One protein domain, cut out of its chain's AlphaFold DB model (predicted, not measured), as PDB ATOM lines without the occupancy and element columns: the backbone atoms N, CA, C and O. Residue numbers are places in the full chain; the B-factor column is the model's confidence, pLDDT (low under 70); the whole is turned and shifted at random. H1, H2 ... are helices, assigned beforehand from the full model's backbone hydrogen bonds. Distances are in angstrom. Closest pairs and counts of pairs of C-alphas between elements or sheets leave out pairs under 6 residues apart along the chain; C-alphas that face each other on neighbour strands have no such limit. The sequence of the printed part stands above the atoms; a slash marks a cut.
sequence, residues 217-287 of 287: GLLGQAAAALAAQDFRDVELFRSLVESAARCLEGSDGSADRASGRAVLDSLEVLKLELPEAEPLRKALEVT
ATOM      1  N   GLY A 217      31.214 -11.363 -50.197       87.88
ATOM      2  CA  GLY A 217      30.305 -11.016 -49.101       87.88
ATOM      3  C   GLY A 217      30.882 -11.361 -47.727       87.88
ATOM      4  O   GLY A 217      30.808 -10.553 -46.801       87.88
ATOM      5  N   LEU A 218      31.551 -12.514 -47.609       89.56
ATOM      6  CA  LEU A 218      32.247 -12.907 -46.384       89.56
ATOM      7  C   LEU A 218      33.486 -12.038 -46.129       89.56
ATOM      8  O   LEU A 218      33.756 -11.712 -44.977       89.56
ATOM      9  N   LEU A 219      34.235 -11.646 -47.168       91.00
ATOM     10  CA  LEU A 219      35.394 -10.755 -47.007       91.00
ATOM     11  C   LEU A 219      34.972  -9.387 -46.453       91.00
ATOM     12  O   LEU A 219      35.585  -8.897 -45.504       91.00
ATOM     13  N   GLY A 220      33.894  -8.808 -46.996       90.88
ATOM     14  CA  GLY A 220      33.300  -7.564 -46.503       90.88
ATOM     15  C   GLY A 220      32.793  -7.688 -45.064       90.88
ATOM     16  O   GLY A 220      33.131  -6.857 -44.220       90.88
ATOM     17  N   GLN A 221      32.058  -8.761 -44.751       93.06
ATOM     18  CA  GLN A 221      31.576  -9.040 -43.394       93.06
ATOM     19  C   GLN A 221      32.739  -9.224 -42.399       93.06
ATOM     20  O   GLN A 221      32.707  -8.673 -41.301       93.06
ATOM     21  N   ALA A 222      33.797  -9.945 -42.786       93.19
ATOM     22  CA  ALA A 222      34.973 -10.174 -41.951       93.19
ATOM     23  C   ALA A 222      35.750  -8.882 -41.675       93.19
ATOM     24  O   ALA A 222      36.122  -8.630 -40.527       93.19
ATOM     25  N   ALA A 223      35.961  -8.048 -42.698       93.00
ATOM     26  CA  ALA A 223      36.592  -6.741 -42.548       93.00
ATOM     27  C   ALA A 223      35.795  -5.848 -41.582       93.00
ATOM     28  O   ALA A 223      36.363  -5.345 -40.608       93.00
ATOM     29  N   ALA A 224      34.475  -5.745 -41.780       93.75
ATOM     30  CA  ALA A 224      33.591  -4.934 -40.944       93.75
ATOM     31  C   ALA A 224      33.531  -5.435 -39.489       93.75
ATOM     32  O   ALA A 224      33.645  -4.642 -38.550       93.75
ATOM     33  N   ALA A 225      33.417  -6.752 -39.282       93.31
ATOM     34  CA  ALA A 225      33.387  -7.362 -37.954       93.31
ATOM     35  C   ALA A 225      34.706  -7.147 -37.186       93.31
ATOM     36  O   ALA A 225      34.685  -6.850 -35.991       93.31
ATOM     37  N   LEU A 226      35.860  -7.241 -37.859       93.94
ATOM     38  CA  LEU A 226      37.171  -6.970 -37.257       93.94
ATOM     39  C   LEU A 226      37.396  -5.471 -36.992       93.94
ATOM     40  O   LEU A 226      37.956  -5.115 -35.953       93.94
ATOM     41  N   ALA A 227      36.907  -4.590 -37.869       93.12
ATOM     42  CA  ALA A 227      36.952  -3.145 -37.661       93.12
ATOM     43  C   ALA A 227      36.104  -2.706 -36.457       93.12
ATOM     44  O   ALA A 227      36.585  -1.952 -35.610       93.12
ATOM     45  N   ALA A 228      34.894  -3.254 -36.295       92.75
ATOM     46  CA  ALA A 228      34.028  -2.993 -35.139       92.75
ATOM     47  C   ALA A 228      34.653  -3.419 -33.788       92.75
ATOM     48  O   ALA A 228      34.292  -2.906 -32.723       92.75
ATOM     49  N   GLN A 229      35.629  -4.330 -33.824       91.69
ATOM     50  CA  GLN A 229      36.405  -4.796 -32.671       91.69
ATOM     51  C   GLN A 229      37.665  -3.957 -32.377       91.69
ATOM     52  O   GLN A 229      38.365  -4.257 -31.408       91.69
ATOM     53  N   ASP A 230      37.969  -2.925 -33.177       91.12
ATOM     54  CA  ASP A 230      39.270  -2.228 -33.220       91.12
ATOM     55  C   ASP A 230      40.472  -3.166 -33.490       91.12
ATOM     56  O   ASP A 230      41.607  -2.880 -33.095       91.12
ATOM     57  N   PHE A 231      40.261  -4.309 -34.156       92.38
ATOM     58  CA  PHE A 231      41.339  -5.265 -34.410       92.38
ATOM     59  C   PHE A 231      42.204  -4.826 -35.599       92.38
ATOM     60  O   PHE A 231      41.794  -4.915 -36.752       92.38
ATOM     61  N   ARG A 232      43.428  -4.369 -35.314       90.12
ATOM     62  CA  ARG A 232      44.389  -3.889 -36.320       90.12
ATOM     63  C   ARG A 232      45.439  -4.951 -36.632       90.12
ATOM     64  O   ARG A 232      46.308  -5.219 -35.805       90.12
ATOM     65  N   ASP A 233      45.369  -5.507 -37.837       91.44
ATOM     66  CA  ASP A 233      46.340  -6.461 -38.379       91.44
ATOM     67  C   ASP A 233      46.593  -6.152 -39.862       91.44
ATOM     68  O   ASP A 233      45.768  -6.438 -40.730       91.44
ATOM     69  N   VAL A 234      47.722  -5.495 -40.136       89.62
ATOM     70  CA  VAL A 234      48.068  -4.958 -41.462       89.62
ATOM     71  C   VAL A 234      48.216  -6.074 -42.502       89.62
ATOM     72  O   VAL A 234      47.822  -5.895 -43.652       89.62
ATOM     73  N   GLU A 235      48.747  -7.236 -42.107       90.88
ATOM     74  CA  GLU A 235      48.947  -8.368 -43.017       90.88
ATOM     75  C   GLU A 235      47.614  -8.994 -43.423       90.88
ATOM     76  O   GLU A 235      47.386  -9.236 -44.608       90.88
ATOM     77  N   LEU A 236      46.709  -9.196 -42.458       91.56
ATOM     78  CA  LEU A 236      45.372  -9.707 -42.749       91.56
ATOM     79  C   LEU A 236      44.593  -8.753 -43.661       91.56
ATOM     80  O   LEU A 236      43.988  -9.203 -44.631       91.56
ATOM     81  N   PHE A 237      44.604  -7.450 -43.365       90.44
ATOM     82  CA  PHE A 237      43.879  -6.470 -44.173       90.44
ATOM     83  C   PHE A 237      44.454  -6.337 -45.590       90.44
ATOM     84  O   PHE A 237      43.669  -6.228 -46.529       90.44
ATOM     85  N   ARG A 238      45.776  -6.470 -45.783       90.69
ATOM     86  CA  ARG A 238      46.372  -6.619 -47.124       90.69
ATOM     87  C   ARG A 238      45.794  -7.834 -47.854       90.69
ATOM     88  O   ARG A 238      45.278  -7.681 -48.958       90.69
ATOM     89  N   SER A 239      45.825  -9.023 -47.245       90.69
ATOM     90  CA  SER A 239      45.288 -10.239 -47.877       90.69
ATOM     91  C   SER A 239      43.790 -10.133 -48.187       90.69
ATOM     92  O   SER A 239      43.357 -10.587 -49.241       90.69
ATOM     93  N   LEU A 240      42.999  -9.500 -47.312       90.62
ATOM     94  CA  LEU A 240      41.576  -9.241 -47.550       90.62
ATOM     95  C   LEU A 240      41.347  -8.333 -48.763       90.62
ATOM     96  O   LEU A 240      40.485  -8.635 -49.582       90.62
ATOM     97  N   VAL A 241      42.124  -7.256 -48.895       90.75
ATOM     98  CA  VAL A 241      42.056  -6.321 -50.029       90.75
ATOM     99  C   VAL A 241      42.469  -6.996 -51.337       90.75
ATOM    100  O   VAL A 241      41.760  -6.868 -52.332       90.75
ATOM    101  N   GLU A 242      43.570  -7.754 -51.339       89.38
ATOM    102  CA  GLU A 242      44.031  -8.493 -52.521       89.38
ATOM    103  C   GLU A 242      43.006  -9.537 -52.984       89.38
ATOM    104  O   GLU A 242      42.692  -9.609 -54.172       89.38
ATOM    105  N   SER A 243      42.454 -10.333 -52.061       88.12
ATOM    106  CA  SER A 243      41.399 -11.295 -52.389       88.12
ATOM    107  C   SER A 243      40.119 -10.597 -52.847       88.12
ATOM    108  O   SER A 243      39.513 -11.042 -53.818       88.12
ATOM    109  N   ALA A 244      39.732  -9.485 -52.216       87.62
ATOM    110  CA  ALA A 244      38.550  -8.725 -52.611       87.62
ATOM    111  C   ALA A 244      38.675  -8.146 -54.028       87.62
ATOM    112  O   ALA A 244      37.720  -8.231 -54.798       87.62
ATOM    113  N   ALA A 245      39.850  -7.623 -54.399       86.19
ATOM    114  CA  ALA A 245      40.120  -7.137 -55.750       86.19
ATOM    115  C   ALA A 245      39.991  -8.261 -56.794       86.19
ATOM    116  O   ALA A 245      39.244  -8.104 -57.757       86.19
ATOM    117  N   ARG A 246      40.614  -9.427 -56.554       86.12
ATOM    118  CA  ARG A 246      40.513 -10.602 -57.447       86.12
ATOM    119  C   ARG A 246      39.072 -11.099 -57.615       86.12
ATOM    120  O   ARG A 246      38.690 -11.494 -58.710       86.12
ATOM    121  N   CYS A 247      38.263 -11.075 -56.554       84.38
ATOM    122  CA  CYS A 247      36.840 -11.420 -56.641       84.38
ATOM    123  C   CYS A 247      36.031 -10.392 -57.446       84.38
ATOM    124  O   CYS A 247      35.102 -10.771 -58.158       84.38
ATOM    125  N   LEU A 248      36.359  -9.101 -57.328       83.44
ATOM    126  CA  LEU A 248      35.627  -8.024 -57.997       83.44
ATOM    127  C   LEU A 248      35.916  -7.966 -59.507       83.44
ATOM    128  O   LEU A 248      35.015  -7.662 -60.279       83.44
ATOM    129  N   GLU A 249      37.131  -8.325 -59.940       79.31
ATOM    130  CA  GLU A 249      37.505  -8.431 -61.365       79.31
ATOM    131  C   GLU A 249      36.615  -9.408 -62.162       79.31
ATOM    132  O   GLU A 249      36.527  -9.300 -63.385       79.31
ATOM    133  N   GLY A 250      35.940 -10.342 -61.481       70.75
ATOM    134  CA  GLY A 250      35.016 -11.311 -62.075       70.75
ATOM    135  C   GLY A 250      33.523 -11.059 -61.823       70.75
ATOM    136  O   GLY A 250      32.725 -11.899 -62.238       70.75
ATOM    137  N   SER A 251      33.118  -9.971 -61.145       70.06
ATOM    138  CA  SER A 251      31.706  -9.736 -60.793       70.06
ATOM    139  C   SER A 251      31.204  -8.306 -61.013       70.06
ATOM    140  O   SER A 251      31.678  -7.337 -60.422       70.06
ATOM    141  N   ASP A 252      30.110  -8.202 -61.772       67.06
ATOM    142  CA  ASP A 252      29.318  -6.979 -61.947       67.06
ATOM    143  C   ASP A 252      28.228  -6.778 -60.874       67.06
ATOM    144  O   ASP A 252      27.421  -5.848 -60.958       67.06
ATOM    145  N   GLY A 253      28.178  -7.633 -59.846       77.50
ATOM    146  CA  GLY A 253      27.152  -7.593 -58.805       77.50
ATOM    147  C   GLY A 253      27.160  -6.298 -57.982       77.50
ATOM    148  O   GLY A 253      28.167  -5.911 -57.391       77.50
ATOM    149  N   SER A 254      26.001  -5.645 -57.837       78.88
ATOM    150  CA  SER A 254      25.867  -4.468 -56.958       78.88
ATOM    151  C   SER A 254      26.107  -4.800 -55.477       78.88
ATOM    152  O   SER A 254      26.677  -3.987 -54.750       78.88
ATOM    153  N   ALA A 255      25.730  -6.007 -55.040       80.62
ATOM    154  CA  ALA A 255      26.017  -6.533 -53.703       80.62
ATOM    155  C   ALA A 255      27.518  -6.802 -53.483       80.62
ATOM    156  O   ALA A 255      28.056  -6.526 -52.410       80.62
ATOM    157  N   ASP A 256      28.206  -7.271 -54.523       82.75
ATOM    158  CA  ASP A 256      29.643  -7.538 -54.509       82.75
ATOM    159  C   ASP A 256      30.433  -6.230 -54.390       82.75
ATOM    160  O   ASP A 256      31.296  -6.096 -53.521       82.75
ATOM    161  N   ARG A 257      30.038  -5.191 -55.136       82.38
ATOM    162  CA  ARG A 257      30.593  -3.835 -54.980       82.38
ATOM    163  C   ARG A 257      30.323  -3.235 -53.598       82.38
ATOM    164  O   ARG A 257      31.200  -2.566 -53.054       82.38
ATOM    165  N   ALA A 258      29.157  -3.481 -52.996       86.19
ATOM    166  CA  ALA A 258      28.879  -3.056 -51.621       86.19
ATOM    167  C   ALA A 258      29.784  -3.774 -50.600       86.19
ATOM    168  O   ALA A 258      30.297  -3.141 -49.679       86.19
ATOM    169  N   SER A 259      30.049  -5.065 -50.804       86.44
ATOM    170  CA  SER A 259      30.952  -5.853 -49.955       86.44
ATOM    171  C   SER A 259      32.418  -5.425 -50.118       86.44
ATOM    172  O   SER A 259      33.131  -5.301 -49.126       86.44
ATOM    173  N   GLY A 260      32.852  -5.098 -51.342       86.00
ATOM    174  CA  GLY A 260      34.163  -4.495 -51.608       86.00
ATOM    175  C   GLY A 260      34.333  -3.115 -50.957       86.00
ATOM    176  O   GLY A 260      35.381  -2.838 -50.375       86.00
ATOM    177  N   ARG A 261      33.287  -2.272 -50.972       88.44
ATOM    178  CA  ARG A 261      33.271  -0.991 -50.238       88.44
ATOM    179  C   ARG A 261      33.387  -1.195 -48.729       88.44
ATOM    180  O   ARG A 261      34.223  -0.543 -48.120       88.44
ATOM    181  N   ALA A 262      32.680  -2.168 -48.151       89.12
ATOM    182  CA  ALA A 262      32.795  -2.479 -46.723       89.12
ATOM    183  C   ALA A 262      34.233  -2.847 -46.290       89.12
ATOM    184  O   ALA A 262      34.633  -2.530 -45.167       89.12
ATOM    185  N   VAL A 263      35.040  -3.462 -47.171       89.69
ATOM    186  CA  VAL A 263      36.478  -3.687 -46.913       89.69
ATOM    187  C   VAL A 263      37.246  -2.362 -46.849       89.69
ATOM    188  O   VAL A 263      38.043  -2.180 -45.932       89.69
ATOM    189  N   LEU A 264      36.994  -1.423 -47.768       90.31
ATOM    190  CA  LEU A 264      37.629  -0.098 -47.761       90.31
ATOM    191  C   LEU A 264      37.198   0.748 -46.555       90.31
ATOM    192  O   LEU A 264      38.060   1.264 -45.845       90.31
ATOM    193  N   ASP A 265      35.898   0.814 -46.263       91.88
ATOM    194  CA  ASP A 265      35.343   1.534 -45.108       91.88
ATOM    195  C   ASP A 265      35.984   1.039 -43.794       91.88
ATOM    196  O   ASP A 265      36.308   1.822 -42.896       91.88
ATOM    197  N   SER A 266      36.251  -0.269 -43.701       90.69
ATOM    198  CA  SER A 266      36.929  -0.894 -42.559       90.69
ATOM    199  C   SER A 266      38.379  -0.421 -42.378       90.69
ATOM    200  O   SER A 266      38.829  -0.257 -41.240       90.69
ATOM    201  N   LEU A 267      39.110  -0.158 -43.470       89.75
ATOM    202  CA  LEU A 267      40.458   0.427 -43.411       89.75
ATOM    203  C   LEU A 267      40.417   1.864 -42.891       89.75
ATOM    204  O   LEU A 267      41.262   2.247 -42.082       89.75
ATOM    205  N   GLU A 268      39.426   2.647 -43.319       89.69
ATOM    206  CA  GLU A 268      39.265   4.048 -42.916       89.69
ATOM    207  C   GLU A 268      38.878   4.171 -41.436       89.69
ATOM    208  O   GLU A 268      39.489   4.953 -40.702       89.69
ATOM    209  N   VAL A 269      37.959   3.322 -40.955       91.31
ATOM    210  CA  VAL A 269      37.600   3.214 -39.528       91.31
ATOM    211  C   VAL A 269      38.821   2.865 -38.669       91.31
ATOM    212  O   VAL A 269      39.053   3.490 -37.631       91.31
ATOM    213  N   LEU A 270      39.639   1.901 -39.104       88.88
ATOM    214  CA  LEU A 270      40.846   1.485 -38.382       88.88
ATOM    215  C   LEU A 270      42.050   2.425 -38.578       88.88
ATOM    216  O   LEU A 270      43.028   2.307 -37.830       88.88
ATOM    217  N   LYS A 271      41.967   3.367 -39.526       89.00
ATOM    218  CA  LYS A 271      43.047   4.265 -39.973       89.00
ATOM    219  C   LYS A 271      44.287   3.498 -40.443       89.00
ATOM    220  O   LYS A 271      45.403   3.771 -40.000       89.00
ATOM    221  N   LEU A 272      44.070   2.501 -41.299       86.00
ATOM    222  CA  LEU A 272      45.121   1.699 -41.921       86.00
ATOM    223  C   LEU A 272      45.441   2.241 -43.318       86.00
ATOM    224  O   LEU A 272      44.618   2.169 -44.227       86.00
ATOM    225  N   GLU A 273      46.654   2.758 -43.489       82.75
ATOM    226  CA  GLU A 273      47.171   3.184 -44.789       82.75
ATOM    227  C   GLU A 273      47.782   1.973 -45.512       82.75
ATOM    228  O   GLU A 273      48.856   1.495 -45.147       82.75
ATOM    229  N   LEU A 274      47.072   1.460 -46.523       84.81
ATOM    230  CA  LEU A 274      47.513   0.358 -47.384       84.81
ATOM    231  C   LEU A 274      47.583   0.836 -48.846       84.81
ATOM    232  O   LEU A 274      46.527   1.096 -49.431       84.81
ATOM    233  N   PRO A 275      48.772   0.942 -49.474       79.62
ATOM    234  CA  PRO A 275      48.873   1.249 -50.905       79.62
ATOM    235  C   PRO A 275      48.218   0.169 -51.785       79.62
ATOM    236  O   PRO A 275      47.735   0.456 -52.878       79.62
ATOM    237  N   GLU A 276      48.119  -1.066 -51.288       83.62
ATOM    238  CA  GLU A 276      47.471  -2.194 -51.962       83.62
ATOM    239  C   GLU A 276      45.943  -2.013 -52.107       83.62
ATOM    240  O   GLU A 276      45.311  -2.752 -52.858       83.62
ATOM    241  N   ALA A 277      45.343  -1.008 -51.452       80.56
ATOM    242  CA  ALA A 277      43.932  -0.647 -51.613       80.56
ATOM    243  C   ALA A 277      43.630   0.173 -52.882       80.56
ATOM    244  O   ALA A 277      42.467   0.279 -53.274       80.56
ATOM    245  N   GLU A 278      44.640   0.733 -53.559       81.50
ATOM    246  CA  GLU A 278      44.453   1.460 -54.824       81.50
ATOM    247  C   GLU A 278      43.749   0.669 -55.946       81.50
ATOM    248  O   GLU A 278      42.835   1.237 -56.548       81.50
ATOM    249  N   PRO A 279      44.124  -0.585 -56.284       80.75
ATOM    250  CA  PRO A 279      43.413  -1.358 -57.306       80.75
ATOM    251  C   PRO A 279      41.942  -1.591 -56.942       80.75
ATOM    252  O   PRO A 279      41.080  -1.426 -57.802       80.75
ATOM    253  N   LEU A 280      41.637  -1.883 -55.671       81.44
ATOM    254  CA  LEU A 280      40.259  -2.076 -55.208       81.44
ATOM    255  C   LEU A 280      39.441  -0.776 -55.289       81.44
ATOM    256  O   LEU A 280      38.298  -0.805 -55.737       81.44
ATOM    257  N   ARG A 281      40.035   0.373 -54.928       84.88
ATOM    258  CA  ARG A 281      39.424   1.703 -55.116       84.88
ATOM    259  C   ARG A 281      39.112   1.967 -56.589       84.88
ATOM    260  O   ARG A 281      37.955   2.200 -56.920       84.88
ATOM    261  N   LYS A 282      40.102   1.817 -57.477       82.81
ATOM    262  CA  LYS A 282      39.933   2.004 -58.930       82.81
ATOM    263  C   LYS A 282      38.839   1.095 -59.496       82.81
ATOM    264  O   LYS A 282      37.998   1.563 -60.252       82.81
ATOM    265  N   ALA A 283      38.789  -0.173 -59.091       78.62
ATOM    266  CA  ALA A 283      37.767  -1.116 -59.548       78.62
ATOM    267  C   ALA A 283      36.338  -0.764 -59.064       78.62
ATOM    268  O   ALA A 283      35.360  -1.109 -59.724       78.62
ATOM    269  N   LEU A 284      36.205  -0.038 -57.948       79.75
ATOM    270  CA  LEU A 284      34.927   0.449 -57.406       79.75
ATOM    271  C   LEU A 284      34.524   1.854 -57.903       79.75
ATOM    272  O   LEU A 284      33.371   2.246 -57.698       79.75
ATOM    273  N   GLU A 285      35.447   2.587 -58.537       74.50
ATOM    274  CA  GLU A 285      35.280   3.941 -59.104       74.50
ATOM    275  C   GLU A 285      34.896   3.956 -60.599       74.50
ATOM    276  O   GLU A 285      34.569   5.012 -61.133       74.50
ATOM    277  N   VAL A 286      34.902   2.814 -61.300       61.59
ATOM    278  CA  VAL A 286      34.598   2.713 -62.752       61.59
ATOM    279  C   VAL A 286      33.075   2.766 -63.053       61.59
ATOM    280  O   VAL A 286      32.578   2.156 -63.997       61.59
ATOM    281  N   THR A 287      32.313   3.526 -62.255       47.78
ATOM    282  CA  THR A 287      30.886   3.874 -62.454       47.78
ATOM    283  C   THR A 287      30.532   5.196 -61.798       47.78
ATOM    284  O   THR A 287      29.772   5.959 -62.431       47.78
TER     285      THR A 287
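What this domain is: This is residues 217 to 287 of the 287 residues of the protein "EryA protein" of Symbiodinium pilosum (UniProt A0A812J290). Three helices, H1, H2 and H3, make a small up-and-down bundle, in which each runs against the one before it, and a short fourth helix, H4, packs over H2 and H3 on the side away from H1. H3, the longest helix, and H2 are the middle pair, with H1 closest along H3. The printed part has 71 residues with four named helices, in the order H1, H2, H3, H4, and no named strand; the class is all helix. The whole is compact, with a radius of gyration of the C-alphas of 11.0 A, and the C-alphas span 31 by 21 by 17 A.

Where its parts are: H3 is residues 254 to 270, 24.6 A from first to last C-alpha; it begins at C-alpha 254, (25.867, -4.468, -56.958), and ends at C-alpha 270, (40.846, 1.485, -38.382). H2 is residues 234 to 248, 20.9 A long. H1 is residues 217 to 228, 16.5 A long, and begins at C-alpha 217, (30.305, -11.016, -49.101). H4 is residues 277 to 285, 12.3 A long, and ends at C-alpha 285, (35.280, 3.941, -59.104).

How they stand to each other: H2 and H3 are the hub, touching three other helices each. H3 touches H1 with 25 pairs of C-alphas within 8 A, the closest those of Gly 220 and Ser 259, 4.5 A apart. H1 and H3 run the same way at a shallow tilt of 22 degrees. H3 and H2 form a helical hairpin: they touch, closest at the C-alphas of Ala 244 and Gly 260, 6.2 A apart, and run opposite ways at a shallow tilt of 17 degrees. H1 and H2 are a helical hairpin too, at a shallow tilt of 28 degrees, opposite ways. H1 touches H2 with residues 219 to 223 alone, and the closest C-alphas are those of Leu 219 and Leu 240, 6.4 A apart. H4 touches H2, with the C-alphas of Ala 245 and Leu 280 closest at 5.1 A; the two run the same way at a shallow tilt of 32 degrees. H3 and H4 form a third helical hairpin, opposite ways at a steep tilt of 40 degrees. H3 touches H4 with residues 257 to 264 alone, and the closest C-alphas, those of Arg 257 and Leu 284, are 6.6 A apart. H1 and H4 are apart. In H1, H2, H3 and H4 every O i to N i+4 pair is within hydrogen-bond range.

The domain as a whole: The C-alphas of Gln 229 and Thr 287, the two farthest apart, are 31.5 A from each other. The printed part has no cut and ends at residue 287, the chain's last residue. The links H1 to H2 and H2 to H3 are tight, with 5 residues each, and the link H3 to H4 is short, with 6. The mean pLDDT of the printed part is 85.6; residue 252 and residues 286 to 287 are under 70.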